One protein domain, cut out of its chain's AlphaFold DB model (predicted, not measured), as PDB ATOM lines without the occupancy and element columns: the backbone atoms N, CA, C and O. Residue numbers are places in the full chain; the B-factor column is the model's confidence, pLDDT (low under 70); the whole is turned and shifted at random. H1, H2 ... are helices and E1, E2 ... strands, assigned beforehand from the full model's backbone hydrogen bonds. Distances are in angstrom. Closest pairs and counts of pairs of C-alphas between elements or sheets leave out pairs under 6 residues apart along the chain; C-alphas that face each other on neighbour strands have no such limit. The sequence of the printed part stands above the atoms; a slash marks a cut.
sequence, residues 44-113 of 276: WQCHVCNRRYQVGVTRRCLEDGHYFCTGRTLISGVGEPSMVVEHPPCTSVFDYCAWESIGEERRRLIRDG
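Overview. This is residues 44 to 113 of the 276 residues of an uncharacterized protein of fungal sp. No.11243 (UniProt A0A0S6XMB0). A small, loop-rich body, with the short strands E1 and E4 in it, reaches out at one end as the two-stranded hairpin E2 and E3, while the lone helix H1 sticks out at the other end with residues 95 to 113 standing free. The 70 printed residues hold four named strands and then one named helix, in the order E1, E2, E3, E4, H1. The one sheet is E2 - E3, antiparallel, and the class is mixed, helices and strands, with under half of the residues, 30, in named elements. The whole is an extended rod, with a radius of gyration of the C-alphas of 18.4 A and spans of 62 by 27 by 17 A.

Along the chain. The printed part begins at Trp 44, C-alpha at (10.308, -12.743, -39.274). E1 is residues 52 to 54, 7.1 A long. E2, residues 72 to 75, is 9.5 A long, and E3, residues 83 to 86, is 9.6 A. E4, residues 91 to 93, is 6.7 A long. H1, residues 96 to 111, is 22.3 A long and ends at C-alpha 111, (-1.095, 5.262, -66.278).

Arrangement. E1 and E4 are near each other, with 6 pairs of C-alphas within 10 A, and each pairs with no named strand. E2 and E3 form a hairpin, antiparallel at 149 degrees. N 75 and O 83 are within hydrogen-bond range at 2.9 A, as are N 85 and O 73 at 3.0 A. H1 is apart from E1, E2, E3 and E4, and every O i to N i+4 pair in it is within hydrogen-bond range.

Size, cuts and confidence. The two C-alphas farthest apart, those of Gly 79 and Asp 112, are 61.9 A from each other. Without residues 95 to 113 the body spans 37 by 18 by 18 A. The link from E1 to E2, residues 55 to 71, is long. The printed part has no cut, its mean pLDDT is 91.7, and no printed residue is under 70.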
ATOM      1  N   TRP A  44       9.499 -11.556 -39.504       97.00
ATOM      2  CA  TRP A  44      10.308 -12.743 -39.274       97.00
ATOM      3  C   TRP A  44      10.116 -13.269 -37.855       97.00
ATOM      4  O   TRP A  44       9.745 -12.522 -36.951       97.00
ATOM      5  N   GLN A  45      10.349 -14.564 -37.676       97.69
ATOM      6  CA  GLN A  45      10.242 -15.297 -36.428       97.69
ATOM      7  C   GLN A  45      11.603 -15.907 -36.090       97.69
ATOM      8  O   GLN A  45      12.175 -16.642 -36.898       97.69
ATOM      9  N   CYS A  46      12.127 -15.592 -34.903       97.50
ATOM     10  CA  CYS A  46      13.369 -16.187 -34.417       97.50
ATOM     11  C   CYS A  46      13.175 -17.694 -34.205       97.50
ATOM     12  O   CYS A  46      12.219 -18.086 -33.548       97.50
ATOM     13  N   HIS A  47      14.083 -18.536 -34.701       95.94
ATOM     14  CA  HIS A  47      13.972 -19.990 -34.518       95.94
ATOM     15  C   HIS A  47      14.385 -20.471 -33.114       95.94
ATOM     16  O   HIS A  47      14.119 -21.615 -32.763       95.94
ATOM     17  N   VAL A  48      15.048 -19.617 -32.324       95.62
ATOM     18  CA  VAL A  48      15.499 -19.941 -30.962       95.62
ATOM     19  C   VAL A  48      14.377 -19.669 -29.955       95.62
ATOM     20  O   VAL A  48      13.937 -20.583 -29.265       95.62
ATOM     21  N   CYS A  49      13.863 -18.434 -29.894       97.38
ATOM     22  CA  CYS A  49      12.807 -18.049 -28.945       97.38
ATOM     23  C   CYS A  49      11.390 -17.954 -29.537       97.38
ATOM     24  O   CYS A  49      10.448 -17.640 -28.812       97.38
ATOM     25  N   ASN A  50      11.208 -18.166 -30.846       97.25
ATOM     26  CA  ASN A  50       9.918 -18.075 -31.543       97.25
ATOM     27  C   ASN A  50       9.217 -16.702 -31.504       97.25
ATOM     28  O   ASN A  50       8.062 -16.608 -31.932       97.25
ATOM     29  N   ARG A  51       9.887 -15.621 -31.072       97.81
ATOM     30  CA  ARG A  51       9.328 -14.258 -31.141       97.81
ATOM     31  C   ARG A  51       9.310 -13.716 -32.566       97.81
ATOM     32  O   ARG A  51      10.201 -14.006 -33.363       97.81
ATOM     33  N   ARG A  52       8.283 -12.914 -32.864       97.44
ATOM     34  CA  ARG A  52       8.034 -12.315 -34.181       97.44
ATOM     35  C   ARG A  52       8.357 -10.826 -34.172       97.44
ATOM     36  O   ARG A  52       7.917 -10.110 -33.279       97.44
ATOM     37  N   TYR A  53       9.058 -10.368 -35.200       96.62
ATOM     38  CA  TYR A  53       9.445  -8.972 -35.386       96.62
ATOM     39  C   TYR A  53       9.175  -8.536 -36.822       96.62
ATOM     40  O   TYR A  53       9.169  -9.360 -37.736       96.62
ATOM     41  N   GLN A  54       8.986  -7.239 -37.040       94.44
ATOM     42  CA  GLN A  54       9.018  -6.681 -38.388       94.44
ATOM     43  C   GLN A  54      10.475  -6.579 -38.857       94.44
ATOM     44  O   GLN A  54      11.329  -6.067 -38.130       94.44
ATOM     45  N   VAL A  55      10.768  -7.041 -40.073       91.50
ATOM     46  CA  VAL A  55      12.128  -7.041 -40.645       91.50
ATOM     47  C   VAL A  55      12.683  -5.620 -40.763       91.50
ATOM     48  O   VAL A  55      13.875  -5.414 -40.547       91.50
ATOM     49  N   GLY A  56      11.817  -4.636 -41.038       89.31
ATOM     50  CA  GLY A  56      12.193  -3.221 -41.090       89.31
ATOM     51  C   GLY A  56      12.580  -2.618 -39.734       89.31
ATOM     52  O   GLY A  56      13.283  -1.615 -39.707       89.31
ATOM     53  N   VAL A  57      12.165  -3.230 -38.618       93.88
ATOM     54  CA  VAL A  57      12.467  -2.736 -37.262       93.88
ATOM     55  C   VAL A  57      13.796  -3.294 -36.767       93.88
ATOM     56  O   VAL A  57      14.655  -2.553 -36.297       93.88
ATOM     57  N   THR A  58      13.983  -4.609 -36.852       96.62
ATOM     58  CA  THR A  58      15.220  -5.252 -36.405       96.62
ATOM     59  C   THR A  58      15.441  -6.577 -37.117       96.62
ATOM     60  O   THR A  58      14.498  -7.326 -37.369       96.62
ATOM     61  N   ARG A  59      16.711  -6.898 -37.384       95.81
ATOM     62  CA  ARG A  59      17.166  -8.242 -37.787       95.81
ATOM     63  C   ARG A  59      17.821  -9.011 -36.641       95.81
ATOM     64  O   ARG A  59      18.306 -10.114 -36.858       95.81
ATOM     65  N   ARG A  60      17.864  -8.427 -35.442       97.12
ATOM     66  CA  ARG A  60      18.352  -9.040 -34.206       97.12
ATOM     67  C   ARG A  60      17.172  -9.243 -33.264       97.12
ATOM     68  O   ARG A  60      16.434  -8.300 -32.985       97.12
ATOM     69  N   CYS A  61      16.987 -10.461 -32.789       97.50
ATOM     70  CA  CYS A  61      15.982 -10.784 -31.797       97.50
ATOM     71  C   CYS A  61      16.317 -10.075 -30.478       97.50
ATOM     72  O   CYS A  61      17.469 -10.076 -30.042       97.50
ATOM     73  N   LEU A  62      15.314  -9.455 -29.856       97.69
ATOM     74  CA  LEU A  62      15.498  -8.653 -28.643       97.69
ATOM     75  C   LEU A  62      15.590  -9.498 -27.364       97.69
ATOM     76  O   LEU A  62      15.995  -8.983 -26.332       97.69
ATOM     77  N   GLU A  63      15.249 -10.784 -27.442       97.88
ATOM     78  CA  GLU A  63      15.257 -11.696 -26.290       97.88
ATOM     79  C   GLU A  63      16.572 -12.457 -26.155       97.88
ATOM     80  O   GLU A  63      17.194 -12.460 -25.101       97.88
ATOM     81  N   ASP A  64      16.998 -13.111 -27.235       97.25
ATOM     82  CA  ASP A  64      18.166 -14.000 -27.262       97.25
ATOM     83  C   ASP A  64      19.359 -13.380 -28.013       97.25
ATOM     84  O   ASP A  64      20.448 -13.950 -28.055       97.25
ATOM     85  N   GLY A  65      19.178 -12.204 -28.624       97.00
ATOM     86  CA  GLY A  65      20.210 -11.534 -29.407       97.00
ATOM     87  C   GLY A  65      20.529 -12.196 -30.752       97.00
ATOM     88  O   GLY A  65      21.490 -11.764 -31.393       97.00
ATOM     89  N   HIS A  66      19.765 -13.202 -31.185       95.31
ATOM     90  CA  HIS A  66      19.995 -13.961 -32.411       95.31
ATOM     91  C   HIS A  66      19.728 -13.125 -33.669       95.31
ATOM     92  O   HIS A  66      18.751 -12.381 -33.738       95.31
ATOM     93  N   TYR A  67      20.573 -13.260 -34.692       95.75
ATOM     94  CA  TYR A  67      20.380 -12.576 -35.972       95.75
ATOM     95  C   TYR A  67      19.547 -13.423 -36.932       95.75
ATOM     96  O   TYR A  67      19.757 -14.628 -37.022       95.75
ATOM     97  N   PHE A  68      18.643 -12.788 -37.682       96.00
ATOM     98  CA  PHE A  68      17.860 -13.441 -38.731       96.00
ATOM     99  C   PHE A  68      18.764 -14.288 -39.637       96.00
ATOM    100  O   PHE A  68      19.685 -13.770 -40.273       96.00
ATOM    101  N   CYS A  69      18.492 -15.591 -39.684       94.25
ATOM    102  CA  CYS A  69      19.345 -16.583 -40.324       94.25
ATOM    103  C   CYS A  69      18.554 -17.449 -41.311       94.25
ATOM    104  O   CYS A  69      17.401 -17.808 -41.073       94.25
ATOM    105  N   THR A  70      19.200 -17.838 -42.409       94.00
ATOM    106  CA  THR A  70      18.597 -18.652 -43.478       94.00
ATOM    107  C   THR A  70      18.894 -20.147 -43.316       94.00
ATOM    108  O   THR A  70      18.906 -20.885 -44.296       94.00
ATOM    109  N   GLY A  71      19.183 -20.597 -42.088       90.19
ATOM    110  CA  GLY A  71      19.410 -22.013 -41.754       90.19
ATOM    111  C   GLY A  71      20.816 -22.541 -42.049       90.19
ATOM    112  O   GLY A  71      21.084 -23.731 -41.904       90.19
ATOM    113  N   ARG A  72      21.729 -21.662 -42.471       89.62
ATOM    114  CA  ARG A  72      23.142 -21.985 -42.678       89.62
ATOM    115  C   ARG A  72      24.008 -20.911 -42.054       89.62
ATOM    116  O   ARG A  72      23.945 -19.752 -42.466       89.62
ATOM    117  N   THR A  73      24.854 -21.308 -41.114       86.81
ATOM    118  CA  THR A  73      25.875 -20.439 -40.525       86.81
ATOM    119  C   THR A  73      27.259 -20.998 -40.792       86.81
ATOM    120  O   THR A  73      27.495 -22.200 -40.666       86.81
ATOM    121  N   LEU A  74      28.184 -20.113 -41.164       87.25
ATOM    122  CA  LEU A  74      29.601 -20.437 -41.254       87.25
ATOM    123  C   LEU A  74      30.217 -20.225 -39.877       87.25
ATOM    124  O   LEU A  74      30.287 -19.092 -39.403       87.25
ATOM    125  N   ILE A  75      30.659 -21.305 -39.246       85.31
ATOM    126  CA  ILE A  75      31.437 -21.217 -38.017       85.31
ATOM    127  C   ILE A  75      32.904 -21.189 -38.435       85.31
ATOM    128  O   ILE A  75      33.461 -22.185 -38.898       85.31
ATOM    129  N   SER A  76      33.519 -20.013 -38.340       86.38
ATOM    130  CA  SER A  76      34.954 -19.833 -38.556       86.38
ATOM    131  C   SER A  76      35.670 -19.793 -37.208       86.38
ATOM    132  O   SER A  76      35.572 -18.797 -36.490       86.38
ATOM    133  N   GLY A  77      36.385 -20.869 -36.873       85.50
ATOM    134  CA  GLY A  77      37.339 -20.890 -35.765       85.50
ATOM    135  C   GLY A  77      38.648 -20.192 -36.147       85.50
ATOM    136  O   GLY A  77      39.043 -20.181 -37.315       85.50
ATOM    137  N   VAL A  78      39.337 -19.592 -35.174       88.75
ATOM    138  CA  VAL A  78      40.665 -18.999 -35.402       88.75
ATOM    139  C   VAL A  78      41.652 -20.122 -35.728       88.75
ATOM    140  O   VAL A  78      41.959 -20.940 -34.870       88.75
ATOM    141  N   GLY A  79      42.145 -20.156 -36.968       89.06
ATOM    142  CA  GLY A  79      43.107 -21.164 -37.431       89.06
ATOM    143  C   GLY A  79      42.490 -22.462 -37.963       89.06
ATOM    144  O   GLY A  79      43.232 -23.314 -38.442       89.06
ATOM    145  N   GLU A  80      41.160 -22.594 -37.950       90.38
ATOM    146  CA  GLU A  80      40.466 -23.777 -38.463       90.38
ATOM    147  C   GLU A  80      39.732 -23.502 -39.784       90.38
ATOM    148  O   GLU A  80      39.256 -22.384 -40.026       90.38
ATOM    149  N   PRO A  81      39.622 -24.510 -40.672       86.19
ATOM    150  CA  PRO A  81      38.786 -24.398 -41.857       86.19
ATOM    151  C   PRO A  81      37.335 -24.136 -41.441       86.19
ATOM    152  O   PRO A  81      36.800 -24.796 -40.556       86.19
ATOM    153  N   SER A  82      36.689 -23.158 -42.079       90.94
ATOM    154  CA  SER A  82      35.305 -22.801 -41.762       90.94
ATOM    155  C   SER A  82      34.377 -23.992 -41.999       90.94
ATOM    156  O   SER A  82      34.299 -24.500 -43.121       90.94
ATOM    157  N   MET A  83      33.657 -24.417 -40.962       89.44
ATOM    158  CA  MET A  83      32.654 -25.473 -41.068       89.44
ATOM    159  C   MET A  83      31.278 -24.845 -41.304       89.44
ATOM    160  O   MET A  83      30.899 -23.862 -40.663       89.44
ATOM    161  N   VAL A  84      30.526 -25.407 -42.251       91.56
ATOM    162  CA  VAL A  84      29.122 -25.047 -42.472       91.56
ATOM    163  C   VAL A  84      28.289 -25.843 -41.478       91.56
ATOM    164  O   VAL A  84      28.230 -27.066 -41.579       91.56
ATOM    165  N   VAL A  85      27.656 -25.160 -40.529       91.19
ATOM    166  CA  VAL A  85      26.690 -25.782 -39.620       91.19
ATOM    167  C   VAL A  85      25.289 -25.425 -40.093       91.19
ATOM    168  O   VAL A  85      24.955 -24.245 -40.252       91.19
ATOM    169  N   GLU A  86      24.488 -26.456 -40.358       93.50
ATOM    170  CA  GLU A  86      23.070 -26.320 -40.678       93.50
ATOM    171  C   GLU A  86      22.255 -26.328 -39.379       93.50
ATOM    172  O   GLU A  86      22.484 -27.141 -38.483       93.50
ATOM    173  N   HIS A  87      21.309 -25.405 -39.270       91.06
ATOM    174  CA  HIS A  87      20.373 -25.300 -38.150       91.06
ATOM    175  C   HIS A  87      19.001 -24.878 -38.697       91.06
ATOM    176  O   HIS A  87      18.912 -24.429 -39.844       91.06
ATOM    177  N   PRO A  88      17.909 -24.991 -37.919       94.12
ATOM    178  CA  PRO A  88      16.614 -24.482 -38.351       94.12
ATOM    179  C   PRO A  88      16.715 -22.999 -38.760       94.12
ATOM    180  O   PRO A  88      17.313 -22.204 -38.029       94.12
ATOM    181  N   PRO A  89      16.198 -22.601 -39.935       95.94
ATOM    182  CA  PRO A  89      16.187 -21.202 -40.340       95.94
ATOM    183  C   PRO A  89      15.184 -20.404 -39.508       95.94
ATOM    184  O   PRO A  89      14.154 -20.926 -39.079       95.94
ATOM    185  N   CYS A  90      15.436 -19.104 -39.349       96.69
ATOM    186  CA  CYS A  90      14.369 -18.191 -38.958       96.69
ATOM    187  C   CYS A  90      13.291 -18.188 -40.048       96.69
ATOM    188  O   CYS A  90      13.601 -18.132 -41.240       96.69
ATOM    189  N   THR A  91      12.025 -18.211 -39.651       96.56
ATOM    190  CA  THR A  91      10.913 -18.133 -40.603       96.56
ATOM    191  C   THR A  91      10.678 -16.675 -40.967       96.56
ATOM    192  O   THR A  91      10.519 -15.846 -40.078       96.56
ATOM    193  N   SER A  92      10.628 -16.332 -42.249       94.62
ATOM    194  CA  SER A  92      10.145 -15.027 -42.704       94.62
ATOM    195  C   SER A  92       8.835 -15.196 -43.460       94.62
ATOM    196  O   SER A  92       8.682 -16.116 -44.259       94.62
ATOM    197  N   VAL A  93       7.882 -14.309 -43.185       92.75
ATOM    198  CA  VAL A  93       6.600 -14.238 -43.888       92.75
ATOM    199  C   VAL A  93       6.538 -12.885 -44.576       92.75
ATOM    200  O   VAL A  93       6.666 -11.840 -43.930       92.75
ATOM    201  N   PHE A  94       6.382 -12.922 -45.894       90.56
ATOM    202  CA  PHE A  94       6.216 -11.754 -46.743       90.56
ATOM    203  C   PHE A  94       4.947 -11.946 -47.570       90.56
ATOM    204  O   PHE A  94       4.785 -12.987 -48.206       90.56
ATOM    205  N   ASP A  95       4.047 -10.969 -47.524       89.44
ATOM    206  CA  ASP A  95       2.765 -11.022 -48.222       89.44
ATOM    207  C   ASP A  95       2.926 -10.577 -49.679       89.44
ATOM    208  O   ASP A  95       2.602  -9.450 -50.052       89.44
ATOM    209  N   TYR A  96       3.505 -11.453 -50.501       85.75
ATOM    210  CA  TYR A  96       3.749 -11.150 -51.912       85.75
ATOM    211  C   TYR A  96       2.464 -10.757 -52.649       85.75
ATOM    212  O   TYR A  96       2.503  -9.819 -53.438       85.75
ATOM    213  N   CYS A  97       1.333 -11.407 -52.353       86.31
ATOM    214  CA  CYS A  97       0.067 -11.144 -53.036       86.31
ATOM    215  C   CYS A  97      -0.481  -9.737 -52.710       86.31
ATOM    216  O   CYS A  97      -0.968  -9.039 -53.606       86.31
ATOM    217  N   ALA A  98      -0.392  -9.290 -51.449       86.75
ATOM    218  CA  ALA A  98      -0.798  -7.929 -51.085       86.75
ATOM    219  C   ALA A  98       0.121  -6.874 -51.719       86.75
ATOM    220  O   ALA A  98      -0.361  -5.883 -52.266       86.75
ATOM    221  N   TRP A  99       1.439  -7.107 -51.706       87.44
ATOM    222  CA  TRP A  99       2.407  -6.209 -52.347       87.44
ATOM    223  C   TRP A  99       2.207  -6.116 -53.865       87.44
ATOM    224  O   TRP A  99       2.227  -5.015 -54.408       87.44
ATOM    225  N   GLU A 100       1.924  -7.231 -54.537       87.00
ATOM    226  CA  GLU A 100       1.591  -7.260 -55.967       87.00
ATOM    227  C   GLU A 100       0.325  -6.447 -56.277       87.00
ATOM    228  O   GLU A 100       0.327  -5.628 -57.196       87.00
ATOM    229  N   SER A 101      -0.728  -6.594 -55.465       87.19
ATOM    230  CA  SER A 101      -1.974  -5.825 -55.630       87.19
ATOM    231  C   SER A 101      -1.742  -4.314 -55.482       87.19
ATOM    232  O   SER A 101      -2.297  -3.513 -56.232       87.19
ATOM    233  N   ILE A 102      -0.887  -3.911 -54.539       86.56
ATOM    234  CA  ILE A 102      -0.509  -2.505 -54.334       86.56
ATOM    235  C   ILE A 102       0.358  -1.989 -55.480       86.56
ATOM    236  O   ILE A 102       0.180  -0.854 -55.923       86.56
ATOM    237  N   GLY A 103       1.290  -2.807 -55.970       87.12
ATOM    238  CA  GLY A 103       2.093  -2.493 -57.147       87.12
ATOM    239  C   GLY A 103       1.221  -2.275 -58.384       87.12
ATOM    240  O   GLY A 103       1.425  -1.311 -59.124       87.12
ATOM    241  N   GLU A 104       0.203  -3.115 -58.582       88.44
ATOM    242  CA  GLU A 104      -0.765  -2.965 -59.668       88.44
ATOM    243  C   GLU A 104      -1.566  -1.664 -59.557       88.44
ATOM    244  O   GLU A 104      -1.675  -0.936 -60.550       88.44
ATOM    245  N   GLU A 105      -2.080  -1.345 -58.366       87.25
ATOM    246  CA  GLU A 105      -2.818  -0.102 -58.131       87.25
ATOM    247  C   GLU A 105      -1.933   1.126 -58.368       87.25
ATOM    248  O   GLU A 105      -2.328   2.049 -59.078       87.25
ATOM    249  N   ARG A 106      -0.684   1.114 -57.889       86.38
ATOM    250  CA  ARG A 106       0.268   2.200 -58.162       86.38
ATOM    251  C   ARG A 106       0.498   2.373 -59.662       86.38
ATOM    252  O   ARG A 106       0.406   3.483 -60.180       86.38
ATOM    253  N   ARG A 107       0.734   1.276 -60.395       86.50
ATOM    254  CA  ARG A 107       0.878   1.318 -61.860       86.50
ATOM    255  C   ARG A 107      -0.378   1.841 -62.554       86.50
ATOM    256  O   ARG A 107      -0.252   2.489 -63.590       86.50
ATOM    257  N   ARG A 108      -1.575   1.565 -62.024       87.94
ATOM    258  CA  ARG A 108      -2.837   2.120 -62.535       87.94
ATOM    259  C   ARG A 108      -2.862   3.640 -62.386       87.94
ATOM    260  O   ARG A 108      -3.010   4.322 -63.394       87.94
ATOM    261  N   LEU A 109      -2.584   4.154 -61.190       86.75
ATOM    262  CA  LEU A 109      -2.545   5.597 -60.918       86.75
ATOM    263  C   LEU A 109      -1.505   6.343 -61.775       86.75
ATOM    264  O   LEU A 109      -1.734   7.476 -62.196       86.75
ATOM    265  N   ILE A 110      -0.370   5.706 -62.076       87.19
ATOM    266  CA  ILE A 110       0.644   6.276 -62.976       87.19
ATOM    267  C   ILE A 110       0.133   6.344 -64.420       87.19
ATOM    268  O   ILE A 110       0.323   7.365 -65.080       87.19
ATOM    269  N   ARG A 111      -0.519   5.282 -64.919       86.06
ATOM    270  CA  ARG A 111      -1.095   5.262 -66.278       86.06
ATOM    271  C   ARG A 111      -2.182   6.315 -66.454       86.06
ATOM    272  O   ARG A 111      -2.242   6.942 -67.507       86.06
ATOM    273  N   ASP A 112      -2.984   6.527 -65.418       89.69
ATOM    274  CA  ASP A 112      -4.064   7.516 -65.424       89.69
ATOM    275  C   ASP A 112      -3.538   8.953 -65.233       89.69
ATOM    276  O   ASP A 112      -4.297   9.918 -65.320       89.69
ATOM    277  N   GLY A 113      -2.231   9.118 -64.983       84.94
ATOM    278  CA  GLY A 113      -1.590  10.411 -64.740       84.94
ATOM    279  C   GLY A 113      -2.007  11.067 -63.422       84.94
ATOM    280  O   GLY A 113      -1.690  12.234 -63.195       84.94
TER     281      GLY A 113